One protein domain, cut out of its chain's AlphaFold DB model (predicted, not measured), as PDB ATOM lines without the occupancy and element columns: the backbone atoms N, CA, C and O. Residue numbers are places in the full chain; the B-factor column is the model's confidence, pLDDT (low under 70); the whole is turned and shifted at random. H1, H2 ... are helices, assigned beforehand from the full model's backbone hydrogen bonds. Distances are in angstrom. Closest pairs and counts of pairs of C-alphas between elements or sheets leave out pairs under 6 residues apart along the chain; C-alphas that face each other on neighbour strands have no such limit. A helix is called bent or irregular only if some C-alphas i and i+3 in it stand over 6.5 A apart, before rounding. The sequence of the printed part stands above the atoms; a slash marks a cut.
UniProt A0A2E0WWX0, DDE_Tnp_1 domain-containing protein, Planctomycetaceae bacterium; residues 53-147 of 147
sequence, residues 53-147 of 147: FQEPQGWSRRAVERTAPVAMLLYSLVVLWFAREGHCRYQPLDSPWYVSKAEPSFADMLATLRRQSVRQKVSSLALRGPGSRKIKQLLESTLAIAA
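Overview. This is residues 53 to 147 of the 147 residues of the protein "DDE_Tnp_1 domain-containing protein" of Planctomycetaceae bacterium (UniProt A0A2E0WWX0). Picture a loose L: one arm is the long helix H1, the other a helical hairpin of H2 and H3, and the corner is where the last part of H1 meets the first part of H2. Residues 53 to 60 fold back beside the first part of H1, and within the long loop from H1 to H2 residues 94 to 100 stick out. The 95 printed residues have three named helices, in the order H1, H2, H3, and no named strand; the class is all helix. The whole is loose, with a radius of gyration of the C-alphas of 17.0 A and spans of 51 by 38 by 26 A.

Along the chain. Find C-alpha 61 at (-16.682, -12.831, -13.599); from there H1, residues 61 to 89, runs 38.6 A to C-alpha 89. It has a kink of 62 degrees near residue 83 and is irregular, with C-alphas 84 and 87 7.3 A apart. Look next at C-alpha 106, (-32.043, 7.234, -26.437), where H2 begins; it runs 27.0 A to residue 124. H3, residues 132 to 145, runs 20.3 A and ends at C-alpha 145, (-28.210, 6.098, -43.124).

Arrangement. H1 touches H2 with residues 78 to 89 alone, and H2 touches H1 with residues 106 to 113 alone. Their closest C-alphas, of Phe 82 and Met 109, are 6.1 A apart. Their lines are about perpendicular, at 80 degrees. H2 and H3 form a hairpin, a shallow tilt of 10 degrees, opposite ways. They touch, and their closest C-alphas, of Arg 115 and Leu 143, are 6.2 A apart. H1 and H3 are apart. In H2 and H3 every O i to N i+4 pair is within hydrogen-bond range; in H1, 20 of 25 are.

Size, cuts and confidence. The C-alphas farthest apart, of Arg 61 and Pro 130, are 51.4 A apart. The printed part has no cut and ends at the chain's last residue, 147. The link from H1 to H2, 16 residues, is long. Look for pLDDT under 70 at residues 126 to 128, 130 and 143 to 147.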
ATOM      1  N   PHE A  53     -26.032  -4.199 -21.969       80.19
ATOM      2  CA  PHE A  53     -26.128  -4.382 -20.511       80.19
ATOM      3  C   PHE A  53     -26.434  -5.836 -20.098       80.19
ATOM      4  O   PHE A  53     -26.004  -6.272 -19.033       80.19
ATOM      5  N   GLN A  54     -27.170  -6.592 -20.922       78.00
ATOM      6  CA  GLN A  54     -27.512  -8.001 -20.676       78.00
ATOM      7  C   GLN A  54     -26.664  -9.005 -21.471       78.00
ATOM      8  O   GLN A  54     -26.821 -10.206 -21.271       78.00
ATOM      9  N   GLU A  55     -25.745  -8.536 -22.317       76.88
ATOM     10  CA  GLU A  55     -24.971  -9.381 -23.238       76.88
ATOM     11  C   GLU A  55     -23.451  -9.172 -23.078       76.88
ATOM     12  O   GLU A  55     -22.752  -8.824 -24.038       76.88
ATOM     13  N   PRO A  56     -22.892  -9.353 -21.864       76.06
ATOM     14  CA  PRO A  56     -21.465  -9.188 -21.643       76.06
ATOM     15  C   PRO A  56     -20.680 -10.289 -22.370       76.06
ATOM     16  O   PRO A  56     -20.747 -11.460 -22.014       76.06
ATOM     17  N   GLN A  57     -19.845  -9.898 -23.333       77.88
ATOM     18  CA  GLN A  57     -18.945 -10.804 -24.070       77.88
ATOM     19  C   GLN A  57     -17.680 -11.188 -23.271       77.88
ATOM     20  O   GLN A  57     -16.725 -11.745 -23.809       77.88
ATOM     21  N   GLY A  58     -17.623 -10.833 -21.983       80.50
ATOM     22  CA  GLY A  58     -16.474 -11.074 -21.116       80.50
ATOM     23  C   GLY A  58     -16.477 -12.485 -20.531       80.50
ATOM     24  O   GLY A  58     -17.444 -12.901 -19.909       80.50
ATOM     25  N   TRP A  59     -15.348 -13.185 -20.634       83.69
ATOM     26  CA  TRP A  59     -15.199 -14.579 -20.182       83.69
ATOM     27  C   TRP A  59     -14.805 -14.701 -18.699       83.69
ATOM     28  O   TRP A  59     -14.588 -15.797 -18.190       83.69
ATOM     29  N   SER A  60     -14.688 -13.575 -17.986       89.31
ATOM     30  CA  SER A  60     -14.356 -13.543 -16.559       89.31
ATOM     31  C   SER A  60     -15.461 -12.876 -15.753       89.31
ATOM     32  O   SER A  60     -16.037 -11.869 -16.170       89.31
ATOM     33  N   ARG A  61     -15.696 -13.383 -14.538       87.69
ATOM     34  CA  ARG A  61     -16.682 -12.831 -13.599       87.69
ATOM     35  C   ARG A  61     -16.508 -11.324 -13.379       87.69
ATOM     36  O   ARG A  61     -17.477 -10.578 -13.446       87.69
ATOM     37  N   ARG A  62     -15.265 -10.861 -13.204       90.44
ATOM     38  CA  ARG A  62     -14.959  -9.432 -13.016       90.44
ATOM     39  C   ARG A  62     -15.331  -8.576 -14.229       90.44
ATOM     40  O   ARG A  62     -15.712  -7.424 -14.052       90.44
ATOM     41  N   ALA A  63     -15.191  -9.095 -15.450       86.12
ATOM     42  CA  ALA A  63     -15.587  -8.364 -16.654       86.12
ATOM     43  C   ALA A  63     -17.115  -8.221 -16.738       86.12
ATOM     44  O   ALA A  63     -17.617  -7.129 -17.008       86.12
ATOM     45  N   VAL A  64     -17.848  -9.291 -16.418       85.62
ATOM     46  CA  VAL A  64     -19.318  -9.283 -16.354       85.62
ATOM     47  C   VAL A  64     -19.815  -8.290 -15.296       85.62
ATOM     48  O   VAL A  64     -20.613  -7.412 -15.612       85.62
ATOM     49  N   GLU A  65     -19.271  -8.347 -14.076       89.69
ATOM     50  CA  GLU A  65     -19.648  -7.453 -12.966       89.69
ATOM     51  C   GLU A  65     -19.408  -5.966 -13.277       89.69
ATOM     52  O   GLU A  65     -20.128  -5.103 -12.780       89.69
ATOM     53  N   ARG A  66     -18.424  -5.648 -14.127       89.56
ATOM     54  CA  ARG A  66     -18.127  -4.271 -14.553       89.56
ATOM     55  C   ARG A  66     -18.994  -3.789 -15.713       89.56
ATOM     56  O   ARG A  66     -19.150  -2.582 -15.873       89.56
ATOM     57  N   THR A  67     -19.556  -4.691 -16.513       88.50
ATOM     58  CA  THR A  67     -20.283  -4.315 -17.737       88.50
ATOM     59  C   THR A  67     -21.549  -3.527 -17.409       88.50
ATOM     60  O   THR A  67     -21.757  -2.447 -17.956       88.50
ATOM     61  N   ALA A  68     -22.348  -4.004 -16.451       87.75
ATOM     62  CA  ALA A  68     -23.575  -3.336 -16.023       87.75
ATOM     63  C   ALA A  68     -23.356  -1.892 -15.508       87.75
ATOM     64  O   ALA A  68     -23.984  -0.976 -16.045       87.75
ATOM     65  N   PRO A  69     -22.466  -1.623 -14.526       91.56
ATOM     66  CA  PRO A  69     -22.245  -0.257 -14.048       91.56
ATOM     67  C   PRO A  69     -21.633   0.654 -15.119       91.56
ATOM     68  O   PRO A  69     -21.998   1.826 -15.191       91.56
ATOM     69  N   VAL A  70     -20.755   0.134 -15.986       92.12
ATOM     70  CA  VAL A  70     -20.199   0.914 -17.103       92.12
ATOM     71  C   VAL A  70     -21.289   1.279 -18.112       92.12
ATOM     72  O   VAL A  70     -21.353   2.431 -18.528       92.12
ATOM     73  N   ALA A  71     -22.182   0.353 -18.464       91.94
ATOM     74  CA  ALA A  71     -23.305   0.638 -19.354       91.94
ATOM     75  C   ALA A  71     -24.250   1.705 -18.766       91.94
ATOM     76  O   ALA A  71     -24.612   2.640 -19.474       91.94
ATOM     77  N   MET A  72     -24.571   1.651 -17.467       93.31
ATOM     78  CA  MET A  72     -25.394   2.688 -16.813       93.31
ATOM     79  C   MET A  72     -24.703   4.056 -16.769       93.31
ATOM     80  O   MET A  72     -25.351   5.096 -16.939       93.31
ATOM     81  N   LEU A  73     -23.383   4.074 -16.562       94.81
ATOM     82  CA  LEU A  73     -22.593   5.301 -16.627       94.81
ATOM     83  C   LEU A  73     -22.611   5.883 -18.046       94.81
ATOM     84  O   LEU A  73     -22.864   7.073 -18.212       94.81
ATOM     85  N   LEU A  74     -22.392   5.049 -19.065       94.75
ATOM     86  CA  LEU A  74     -22.438   5.462 -20.468       94.75
ATOM     87  C   LEU A  74     -23.820   5.993 -20.853       94.75
ATOM     88  O   LEU A  74     -23.891   7.064 -21.449       94.75
ATOM     89  N   TYR A  75     -24.901   5.313 -20.461       95.38
ATOM     90  CA  TYR A  75     -26.269   5.805 -20.643       95.38
ATOM     91  C   TYR A  75     -26.419   7.226 -20.085       95.38
ATOM     92  O   TYR A  75     -26.817   8.148 -20.798       95.38
ATOM     93  N   SER A  76     -26.014   7.422 -18.828       95.50
ATOM     94  CA  SER A  76     -26.122   8.714 -18.143       95.50
ATOM     95  C   SER A  76     -25.307   9.804 -18.843       95.50
ATOM     96  O   SER A  76     -25.797  10.913 -19.040       95.50
ATOM     97  N   LEU A  77     -24.078   9.492 -19.265       96.75
ATOM     98  CA  LEU A  77     -23.213  10.428 -19.987       96.75
ATOM     99  C   LEU A  77     -23.788  10.814 -21.352       96.75
ATOM    100  O   LEU A  77     -23.731  11.987 -21.711       96.75
ATOM    101  N   VAL A  78     -24.363   9.861 -22.093       96.19
ATOM    102  CA  VAL A  78     -25.007  10.122 -23.390       96.19
ATOM    103  C   VAL A  78     -26.202  11.057 -23.213       96.19
ATOM    104  O   VAL A  78     -26.291  12.056 -23.925       96.19
ATOM    105  N   VAL A  79     -27.079  10.786 -22.239       95.75
ATOM    106  CA  VAL A  79     -28.251  11.633 -21.955       95.75
ATOM    107  C   VAL A  79     -27.822  13.036 -21.519       95.75
ATOM    108  O   VAL A  79     -28.331  14.026 -22.044       95.75
ATOM    109  N   LEU A  80     -26.852  13.146 -20.606       96.62
ATOM    110  CA  LEU A  80     -26.338  14.438 -20.136       96.62
ATOM    111  C   LEU A  80     -25.676  15.238 -21.259       96.62
ATOM    112  O   LEU A  80     -25.925  16.435 -21.393       96.62
ATOM    113  N   TRP A  81     -24.847  14.593 -22.079       96.75
ATOM    114  CA  TRP A  81     -24.246  15.229 -23.247       96.75
ATOM    115  C   TRP A  81     -25.320  15.714 -24.223       96.75
ATOM    116  O   TRP A  81     -25.257  16.850 -24.699       96.75
ATOM    117  N   PHE A  82     -26.332  14.886 -24.487       96.06
ATOM    118  CA  PHE A  82     -27.396  15.237 -25.413       96.06
ATOM    119  C   PHE A  82     -28.206  16.436 -24.917       96.06
ATOM    120  O   PHE A  82     -28.414  17.380 -25.677       96.06
ATOM    121  N   ALA A  83     -28.567  16.449 -23.633       94.75
ATOM    122  CA  ALA A  83     -29.281  17.556 -23.004       94.75
ATOM    123  C   ALA A  83     -28.482  18.871 -23.010       94.75
ATOM    124  O   ALA A  83     -29.069  19.942 -23.134       94.75
ATOM    125  N   ARG A  84     -27.148  18.810 -22.880       95.31
ATOM    126  CA  ARG A  84     -26.296  20.010 -22.846       95.31
ATOM    127  C   ARG A  84     -25.957  20.558 -24.229       95.31
ATOM    128  O   ARG A  84     -25.973  21.767 -24.419       95.31
ATOM    129  N   GLU A  85     -25.596  19.688 -25.170       93.56
ATOM    130  CA  GLU A  85     -25.010  20.106 -26.453       93.56
ATOM    131  C   GLU A  85     -25.398  19.230 -27.650       93.56
ATOM    132  O   GLU A  85     -25.134  19.596 -28.797       93.56
ATOM    133  N   GLY A  86     -25.936  18.031 -27.425       89.31
ATOM    134  CA  GLY A  86     -26.284  17.124 -28.520       89.31
ATOM    135  C   GLY A  86     -27.606  17.478 -29.193       89.31
ATOM    136  O   GLY A  86     -27.730  17.272 -30.397       89.31
ATOM    137  N   HIS A  87     -28.559  18.068 -28.462       91.19
ATOM    138  CA  HIS A  87     -29.899  18.353 -28.979       91.19
ATOM    139  C   HIS A  87     -29.888  19.317 -30.175       91.19
ATOM    140  O   HIS A  87     -30.572  19.073 -31.161       91.19
ATOM    141  N   CYS A  88     -29.034  20.347 -30.172       89.94
ATOM    142  CA  CYS A  88     -28.899  21.261 -31.317       89.94
ATOM    143  C   CYS A  88     -28.277  20.606 -32.564       89.94
ATOM    144  O   CYS A  88     -28.298  21.183 -33.648       89.94
ATOM    145  N   ARG A  89     -27.703  19.407 -32.414       87.56
ATOM    146  CA  ARG A  89     -27.089  18.611 -33.485       87.56
ATOM    147  C   ARG A  89     -27.956  17.413 -33.881       87.56
ATOM    148  O   ARG A  89     -27.526  16.613 -34.712       87.56
ATOM    149  N   TYR A  90     -29.128  17.265 -33.266       88.38
ATOM    150  CA  TYR A  90     -30.073  16.204 -33.568       88.38
ATOM    151  C   TYR A  90     -30.700  16.430 -34.942       88.38
ATOM    152  O   TYR A  90     -31.150  17.526 -35.270       88.38
ATOM    153  N   GLN A  91     -30.718  15.369 -35.740       83.25
ATOM    154  CA  GLN A  91     -31.411  15.319 -37.018       83.25
ATOM    155  C   GLN A  91     -32.324  14.094 -36.993       83.25
ATOM    156  O   GLN A  91     -31.790  12.975 -36.914       83.25
ATOM    157  N   PRO A  92     -33.656  14.295 -37.009       80.31
ATOM    158  CA  PRO A  92     -34.614  13.211 -37.151       80.31
ATOM    159  C   PRO A  92     -34.363  12.448 -38.452       80.31
ATOM    160  O   PRO A  92     -34.023  13.043 -39.475       80.31
ATOM    161  N   LEU A  93     -34.524  11.128 -38.411       73.00
ATOM    162  CA  LEU A  93     -34.610  10.325 -39.625       73.00
ATOM    163  C   LEU A  93     -35.981  10.570 -40.253       73.00
ATOM    164  O   LEU A  93     -36.997  10.288 -39.615       73.00
ATOM    165  N   ASP A  94     -36.010  11.045 -41.497       73.00
ATOM    166  CA  ASP A  94     -37.245  11.117 -42.279       73.00
ATOM    167  C   ASP A  94     -37.719   9.692 -42.588       73.00
ATOM    168  O   ASP A  94     -37.271   9.043 -43.533       73.00
ATOM    169  N   SER A  95     -38.603   9.181 -41.733       78.12
ATOM    170  CA  SER A  95     -39.249   7.881 -41.892       78.12
ATOM    171  C   SER A  95     -40.701   8.102 -42.320       78.12
ATOM    172  O   SER A  95     -41.510   8.528 -41.493       78.12
ATOM    173  N   PRO A  96     -41.078   7.784 -43.576       81.88
ATOM    174  CA  PRO A  96     -42.437   8.004 -44.086       81.88
ATOM    175  C   PRO A  96     -43.532   7.308 -43.268       81.88
ATOM    176  O   PRO A  96     -44.672   7.757 -43.233       81.88
ATOM    177  N   TRP A  97     -43.187   6.207 -42.598       83.88
ATOM    178  CA  TRP A  97     -44.090   5.432 -41.744       83.88
ATOM    179  C   TRP A  97     -44.124   5.905 -40.282       83.88
ATOM    180  O   TRP A  97     -44.884   5.354 -39.489       83.88
ATOM    181  N   TYR A  98     -43.311   6.896 -39.895       78.00
ATOM    182  CA  TYR A  98     -43.199   7.352 -38.505       78.00
ATOM    183  C   TYR A  98     -43.135   8.879 -38.393       78.00
ATOM    184  O   TYR A  98     -42.213   9.462 -37.827       78.00
ATOM    185  N   VAL A  99     -44.167   9.524 -38.940       77.94
ATOM    186  CA  VAL A  99     -44.277  10.989 -39.068       77.94
ATOM    187  C   VAL A  99     -44.545  11.689 -37.726       77.94
ATOM    188  O   VAL A  99     -44.287  12.877 -37.579       77.94
ATOM    189  N   SER A 100     -45.057  10.970 -36.724       82.06
ATOM    190  CA  SER A 100     -45.472  11.544 -35.436       82.06
ATOM    191  C   SER A 100     -44.368  11.615 -34.377       82.06
ATOM    192  O   SER A 100     -44.641  12.026 -33.246       82.06
ATOM    193  N   LYS A 101     -43.128  11.218 -34.694       82.69
ATOM    194  CA  LYS A 101     -42.025  11.245 -33.724       82.69
ATOM    195  C   LYS A 101     -41.607  12.687 -33.426       82.69
ATOM    196  O   LYS A 101     -40.866  13.293 -34.190       82.69
ATOM    197  N   ALA A 102     -42.075  13.218 -32.300       79.56
ATOM    198  CA  ALA A 102     -41.755  14.578 -31.868       79.56
ATOM    199  C   ALA A 102     -40.490  14.655 -30.998       79.56
ATOM    200  O   ALA A 102     -39.769  15.650 -31.045       79.56
ATOM    201  N   GLU A 103     -40.212  13.615 -30.208       86.62
ATOM    202  CA  GLU A 103     -39.136  13.628 -29.213       86.62
ATOM    203  C   GLU A 103     -38.021  12.621 -29.541       86.62
ATOM    204  O   GLU A 103     -38.298  11.512 -30.019       86.62
ATOM    205  N   PRO A 104     -36.749  12.980 -29.274       90.38
ATOM    206  CA  PRO A 104     -35.618  12.096 -29.510       90.38
ATOM    207  C   PRO A 104     -35.605  10.936 -28.508       90.38
ATOM    208  O   PRO A 104     -35.663  11.145 -27.295       90.38
ATOM    209  N   SER A 105     -35.456   9.707 -29.005       91.56
ATOM    210  CA  SER A 105     -35.240   8.523 -28.158       91.56
ATOM    211  C   SER A 105     -33.766   8.373 -27.763       91.56
ATOM    212  O   SER A 105     -32.888   8.976 -28.380       91.56
ATOM    213  N   PHE A 106     -33.445   7.522 -26.779       93.25
ATOM    214  CA  PHE A 106     -32.043   7.234 -26.437       93.25
ATOM    215  C   PHE A 106     -31.233   6.730 -27.646       93.25
ATOM    216  O   PHE A 106     -30.080   7.124 -27.825       93.25
ATOM    217  N   ALA A 107     -31.855   5.921 -28.511       91.00
ATOM    218  CA  ALA A 107     -31.265   5.483 -29.775       91.00
ATOM    219  C   ALA A 107     -30.822   6.676 -30.636       91.00
ATOM    220  O   ALA A 107     -29.683   6.712 -31.099       91.00
ATOM    221  N   ASP A 108     -31.674   7.699 -30.763       91.31
ATOM    222  CA  ASP A 108     -31.364   8.922 -31.504       91.31
ATOM    223  C   ASP A 108     -30.210   9.704 -30.863       91.31
ATOM    224  O   ASP A 108     -29.347  10.247 -31.562       91.31
ATOM    225  N   MET A 109     -30.176   9.766 -29.528       94.62
ATOM    226  CA  MET A 109     -29.100  10.431 -28.787       94.62
ATOM    227  C   MET A 109     -27.760   9.736 -29.049       94.62
ATOM    228  O   MET A 109     -26.769  10.393 -29.382       94.62
ATOM    229  N   LEU A 110     -27.741   8.403 -28.970       93.31
ATOM    230  CA  LEU A 110     -26.559   7.582 -29.209       93.31
ATOM    231  C   LEU A 110     -26.099   7.652 -30.673       93.31
ATOM    232  O   LEU A 110     -24.908   7.824 -30.939       93.31
ATOM    233  N   ALA A 111     -27.033   7.584 -31.621       90.12
ATOM    234  CA  ALA A 111     -26.796   7.799 -33.045       90.12
ATOM    235  C   ALA A 111     -26.158   9.168 -33.306       90.12
ATOM    236  O   ALA A 111     -25.149   9.286 -34.005       90.12
ATOM    237  N   THR A 112     -26.703  10.222 -32.699       91.75
ATOM    238  CA  THR A 112     -26.180  11.585 -32.830       91.75
ATOM    239  C   THR A 112     -24.767  11.693 -32.254       91.75
ATOM    240  O   THR A 112     -23.890  12.256 -32.910       91.75
ATOM    241  N   LEU A 113     -24.493  11.083 -31.095       92.94
ATOM    242  CA  LEU A 113     -23.149  11.052 -30.510       92.94
ATOM    243  C   LEU A 113     -22.139  10.320 -31.405       92.94
ATOM    244  O   LEU A 113     -21.027  10.816 -31.619       92.94
ATOM    245  N   ARG A 114     -22.523   9.167 -31.967       90.69
ATOM    246  CA  ARG A 114     -21.688   8.397 -32.904       90.69
ATOM    247  C   ARG A 114     -21.369   9.220 -34.150       90.69
ATOM    248  O   ARG A 114     -20.198   9.348 -34.503       90.69
ATOM    249  N   ARG A 115     -22.379   9.856 -34.758       86.50
ATOM    250  CA  ARG A 115     -22.206  10.747 -35.918       86.50
ATOM    251  C   ARG A 115     -21.224  11.881 -35.619       86.50
ATOM    252  O   ARG A 115     -20.295  12.099 -36.395       86.50
ATOM    253  N   GLN A 116     -21.361  12.554 -34.474       89.31
ATOM    254  CA  GLN A 116     -20.442  13.632 -34.082       89.31
ATOM    255  C   GLN A 116     -19.015  13.129 -33.840       89.31
ATOM    256  O   GLN A 116     -18.062  13.741 -34.323       89.31
ATOM    257  N   SER A 117     -18.861  11.990 -33.166       89.19
ATOM    258  CA  SER A 117     -17.552  11.383 -32.898       89.19
ATOM    259  C   SER A 117     -16.820  11.029 -34.193       89.19
ATOM    260  O   SER A 117     -15.644  11.359 -34.366       89.19
ATOM    261  N   VAL A 118     -17.523  10.414 -35.151       85.44
ATOM    262  CA  VAL A 118     -16.937  10.078 -36.453       85.44
ATOM    263  C   VAL A 118     -16.626  11.340 -37.254       85.44
ATOM    264  O   VAL A 118     -15.531  11.450 -37.799       85.44
ATOM    265  N   ARG A 119     -17.525  12.329 -37.279       83.31
ATOM    266  CA  ARG A 119     -17.293  13.604 -37.976       83.31
ATOM    267  C   ARG A 119     -16.060  14.333 -37.446       83.31
ATOM    268  O   ARG A 119     -15.251  14.825 -38.236       83.31
ATOM    269  N   GLN A 120     -15.879  14.367 -36.126       85.62
ATOM    270  CA  GLN A 120     -14.679  14.915 -35.490       85.62
ATOM    271  C   GLN A 120     -13.430  14.129 -35.901       85.62
ATOM    272  O   GLN A 120     -12.437  14.730 -36.319       85.62
ATOM    273  N   LYS A 121     -13.491  12.791 -35.881       84.81
ATOM    274  CA  LYS A 121     -12.370  11.937 -36.298       84.81
ATOM    275  C   LYS A 121     -11.990  12.166 -37.764       84.81
ATOM    276  O   LYS A 121     -10.822  12.402 -38.055       84.81
ATOM    277  N   VAL A 122     -12.959  12.174 -38.675       81.38
ATOM    278  CA  VAL A 122     -12.748  12.425 -40.112       81.38
ATOM    279  C   VAL A 122     -12.227  13.840 -40.372       81.38
ATOM    280  O   VAL A 122     -11.402  14.036 -41.261       81.38
ATOM    281  N   SER A 123     -12.662  14.829 -39.592       77.94
ATOM    282  CA  SER A 123     -12.154  16.202 -39.701       77.94
ATOM    283  C   SER A 123     -10.705  16.321 -39.231       77.94
ATOM    284  O   SER A 123      -9.940  17.073 -39.831       77.94
ATOM    285  N   SER A 124     -10.320  15.555 -38.202       81.38
ATOM    286  CA  SER A 124      -8.938  15.488 -37.708       81.38
ATOM    287  C   SER A 124      -7.988  14.761 -38.664       81.38
ATOM    288  O   SER A 124      -6.796  15.056 -38.697       81.38
ATOM    289  N   LEU A 125      -8.508  13.838 -39.481       77.19
ATOM    290  CA  LEU A 125      -7.740  13.222 -40.553       77.19
ATOM    291  C   LEU A 125      -7.474  14.291 -41.618       77.19
ATOM    292  O   LEU A 125      -8.393  14.785 -42.274       77.19
ATOM    293  N   ALA A 126      -6.203  14.654 -41.790       66.00
ATOM    294  CA  ALA A 126      -5.745  15.595 -42.805       66.00
ATOM    295  C   ALA A 126      -5.854  14.980 -44.215       66.00
ATOM    296  O   ALA A 126      -4.857  14.774 -44.901       66.00
ATOM    297  N   LEU A 127      -7.079  14.676 -44.652       67.69
ATOM    298  CA  LEU A 127      -7.397  14.253 -46.010       67.69
ATOM    299  C   LEU A 127      -7.087  15.425 -46.948       67.69
ATOM    300  O   LEU A 127      -7.914  16.317 -47.138       67.69
ATOM    301  N   ARG A 128      -5.867  15.453 -47.490       63.72
ATOM    302  CA  ARG A 128      -5.418  16.432 -48.485       63.72
ATOM    303  C   ARG A 128      -5.478  15.791 -49.867       63.72
ATOM    304  O   ARG A 128      -4.922  14.721 -50.080       63.72
ATOM    305  N   GLY A 129      -6.184  16.438 -50.792       71.56
ATOM    306  CA  GLY A 129      -6.303  16.000 -52.183       71.56
ATOM    307  C   GLY A 129      -7.660  16.344 -52.814       71.56
ATOM    308  O   GLY A 129      -8.626  16.607 -52.085       71.56
ATOM    309  N   PRO A 130      -7.760  16.320 -54.156       66.44
ATOM    310  CA  PRO A 130      -8.956  16.734 -54.898       66.44
ATOM    311  C   PRO A 130     -10.204  15.877 -54.605       66.44
ATOM    312  O   PRO A 130     -11.322  16.373 -54.705       66.44
ATOM    313  N   GLY A 131     -10.038  14.624 -54.155       72.44
ATOM    314  CA  GLY A 131     -11.142  13.723 -53.775       72.44
ATOM    315  C   GLY A 131     -11.622  13.829 -52.318       72.44
ATOM    316  O   GLY A 131     -12.635  13.231 -51.958       72.44
ATOM    317  N   SER A 132     -10.928  14.593 -51.467       74.75
ATOM    318  CA  SER A 132     -11.174  14.625 -50.013       74.75
ATOM    319  C   SER A 132     -12.576  15.114 -49.634       74.75
ATOM    320  O   SER A 132     -13.197  14.551 -48.735       74.75
ATOM    321  N   ARG A 133     -13.115  16.119 -50.340       72.75
ATOM    322  CA  ARG A 133     -14.482  16.624 -50.112       72.75
ATOM    323  C   ARG A 133     -15.541  15.563 -50.393       72.75
ATOM    324  O   ARG A 133     -16.453  15.399 -49.594       72.75
ATOM    325  N   LYS A 134     -15.391  14.813 -51.488       77.75
ATOM    326  CA  LYS A 134     -16.357  13.787 -51.904       77.75
ATOM    327  C   LYS A 134     -16.361  12.598 -50.941       77.75
ATOM    328  O   LYS A 134     -17.423  12.103 -50.590       77.75
ATOM    329  N   ILE A 135     -15.184  12.210 -50.442       78.31
ATOM    330  CA  ILE A 135     -15.036  11.175 -49.408       78.31
ATOM    331  C   ILE A 135     -15.683  11.617 -48.091       78.31
ATOM    332  O   ILE A 135     -16.432  10.848 -47.498       78.31
ATOM    333  N   LYS A 136     -15.447  12.863 -47.651       73.69
ATOM    334  CA  LYS A 136     -16.090  13.412 -46.443       73.69
ATOM    335  C   LYS A 136     -17.614  13.417 -46.565       73.69
ATOM    336  O   LYS A 136     -18.287  12.984 -45.642       73.69
ATOM    337  N   GLN A 137     -18.136  13.839 -47.714       75.06
ATOM    338  CA  GLN A 137     -19.575  13.905 -47.964       75.06
ATOM    339  C   GLN A 137     -20.222  12.513 -48.027       75.06
ATOM    340  O   GLN A 137     -21.290  12.320 -47.458       75.06
ATOM    341  N   LEU A 138     -19.552  11.529 -48.641       77.25
ATOM    342  CA  LEU A 138     -20.003  10.132 -48.656       77.25
ATOM    343  C   LEU A 138     -20.004   9.503 -47.259       77.25
ATOM    344  O   LEU A 138     -20.922   8.757 -46.928       77.25
ATOM    345  N   LEU A 139     -18.996   9.806 -46.437       74.81
ATOM    346  CA  LEU A 139     -18.946   9.391 -45.032       74.81
ATOM    347  C   LEU A 139     -20.087  10.020 -44.231       74.81
ATOM    348  O   LEU A 139     -20.779   9.316 -43.509       74.81
ATOM    349  N   GLU A 140     -20.328  11.323 -44.386       71.75
ATOM    350  CA  GLU A 140     -21.443  12.000 -43.717       71.75
ATOM    351  C   GLU A 140     -22.805  11.427 -44.157       71.75
ATOM    352  O   GLU A 140     -23.650  11.167 -43.301       71.75
ATOM    353  N   SER A 141     -23.005  11.135 -45.448       71.19
ATOM    354  CA  SER A 141     -24.256  10.546 -45.944       71.19
ATOM    355  C   SER A 141     -24.444   9.088 -45.521       71.19
ATOM    356  O   SER A 141     -25.549   8.693 -45.171       71.19
ATOM    357  N   THR A 142     -23.383   8.275 -45.511       71.19
ATOM    358  CA  THR A 142     -23.473   6.880 -45.036       71.19
ATOM    359  C   THR A 142     -23.718   6.810 -43.534       71.19
ATOM    360  O   THR A 142     -24.519   5.995 -43.090       71.19
ATOM    361  N   LEU A 143     -23.114   7.706 -42.750       66.88
ATOM    362  CA  LEU A 143     -23.382   7.820 -41.312       66.88
ATOM    363  C   LEU A 143     -24.803   8.294 -41.001       66.88
ATOM    364  O   LEU A 143     -25.318   7.972 -39.935       66.88
ATOM    365  N   ALA A 144     -25.430   9.064 -41.892       65.12
ATOM    366  CA  ALA A 144     -26.829   9.449 -41.748       65.12
ATOM    367  C   ALA A 144     -27.795   8.272 -41.976       65.12
ATOM    368  O   ALA A 144     -28.883   8.293 -41.417       65.12
ATOM    369  N   ILE A 145     -27.390   7.267 -42.761       64.56
ATOM    370  CA  ILE A 145     -28.210   6.098 -43.124       64.56
ATOM    371  C   ILE A 145     -27.957   4.898 -42.190       64.56
ATOM    372  O   ILE A 145     -28.849   4.086 -41.980       64.56
ATOM    373  N   ALA A 146     -26.747   4.764 -41.640       56.38
ATOM    374  CA  ALA A 146     -26.343   3.629 -40.800       56.38
ATOM    375  C   ALA A 146     -26.705   3.769 -39.307       56.38
ATOM    376  O   ALA A 146     -26.304   2.926 -38.502       56.38
ATOM    377  N   ALA A 147     -27.378   4.855 -38.930       50.31
ATOM    378  CA  ALA A 147     -27.738   5.193 -37.558       50.31
ATOM    379  C   ALA A 147     -29.235   4.979 -37.330       50.31
ATOM    380  O   ALA A 147     -29.570   4.495 -36.228       50.31
TER     381      ALA A 147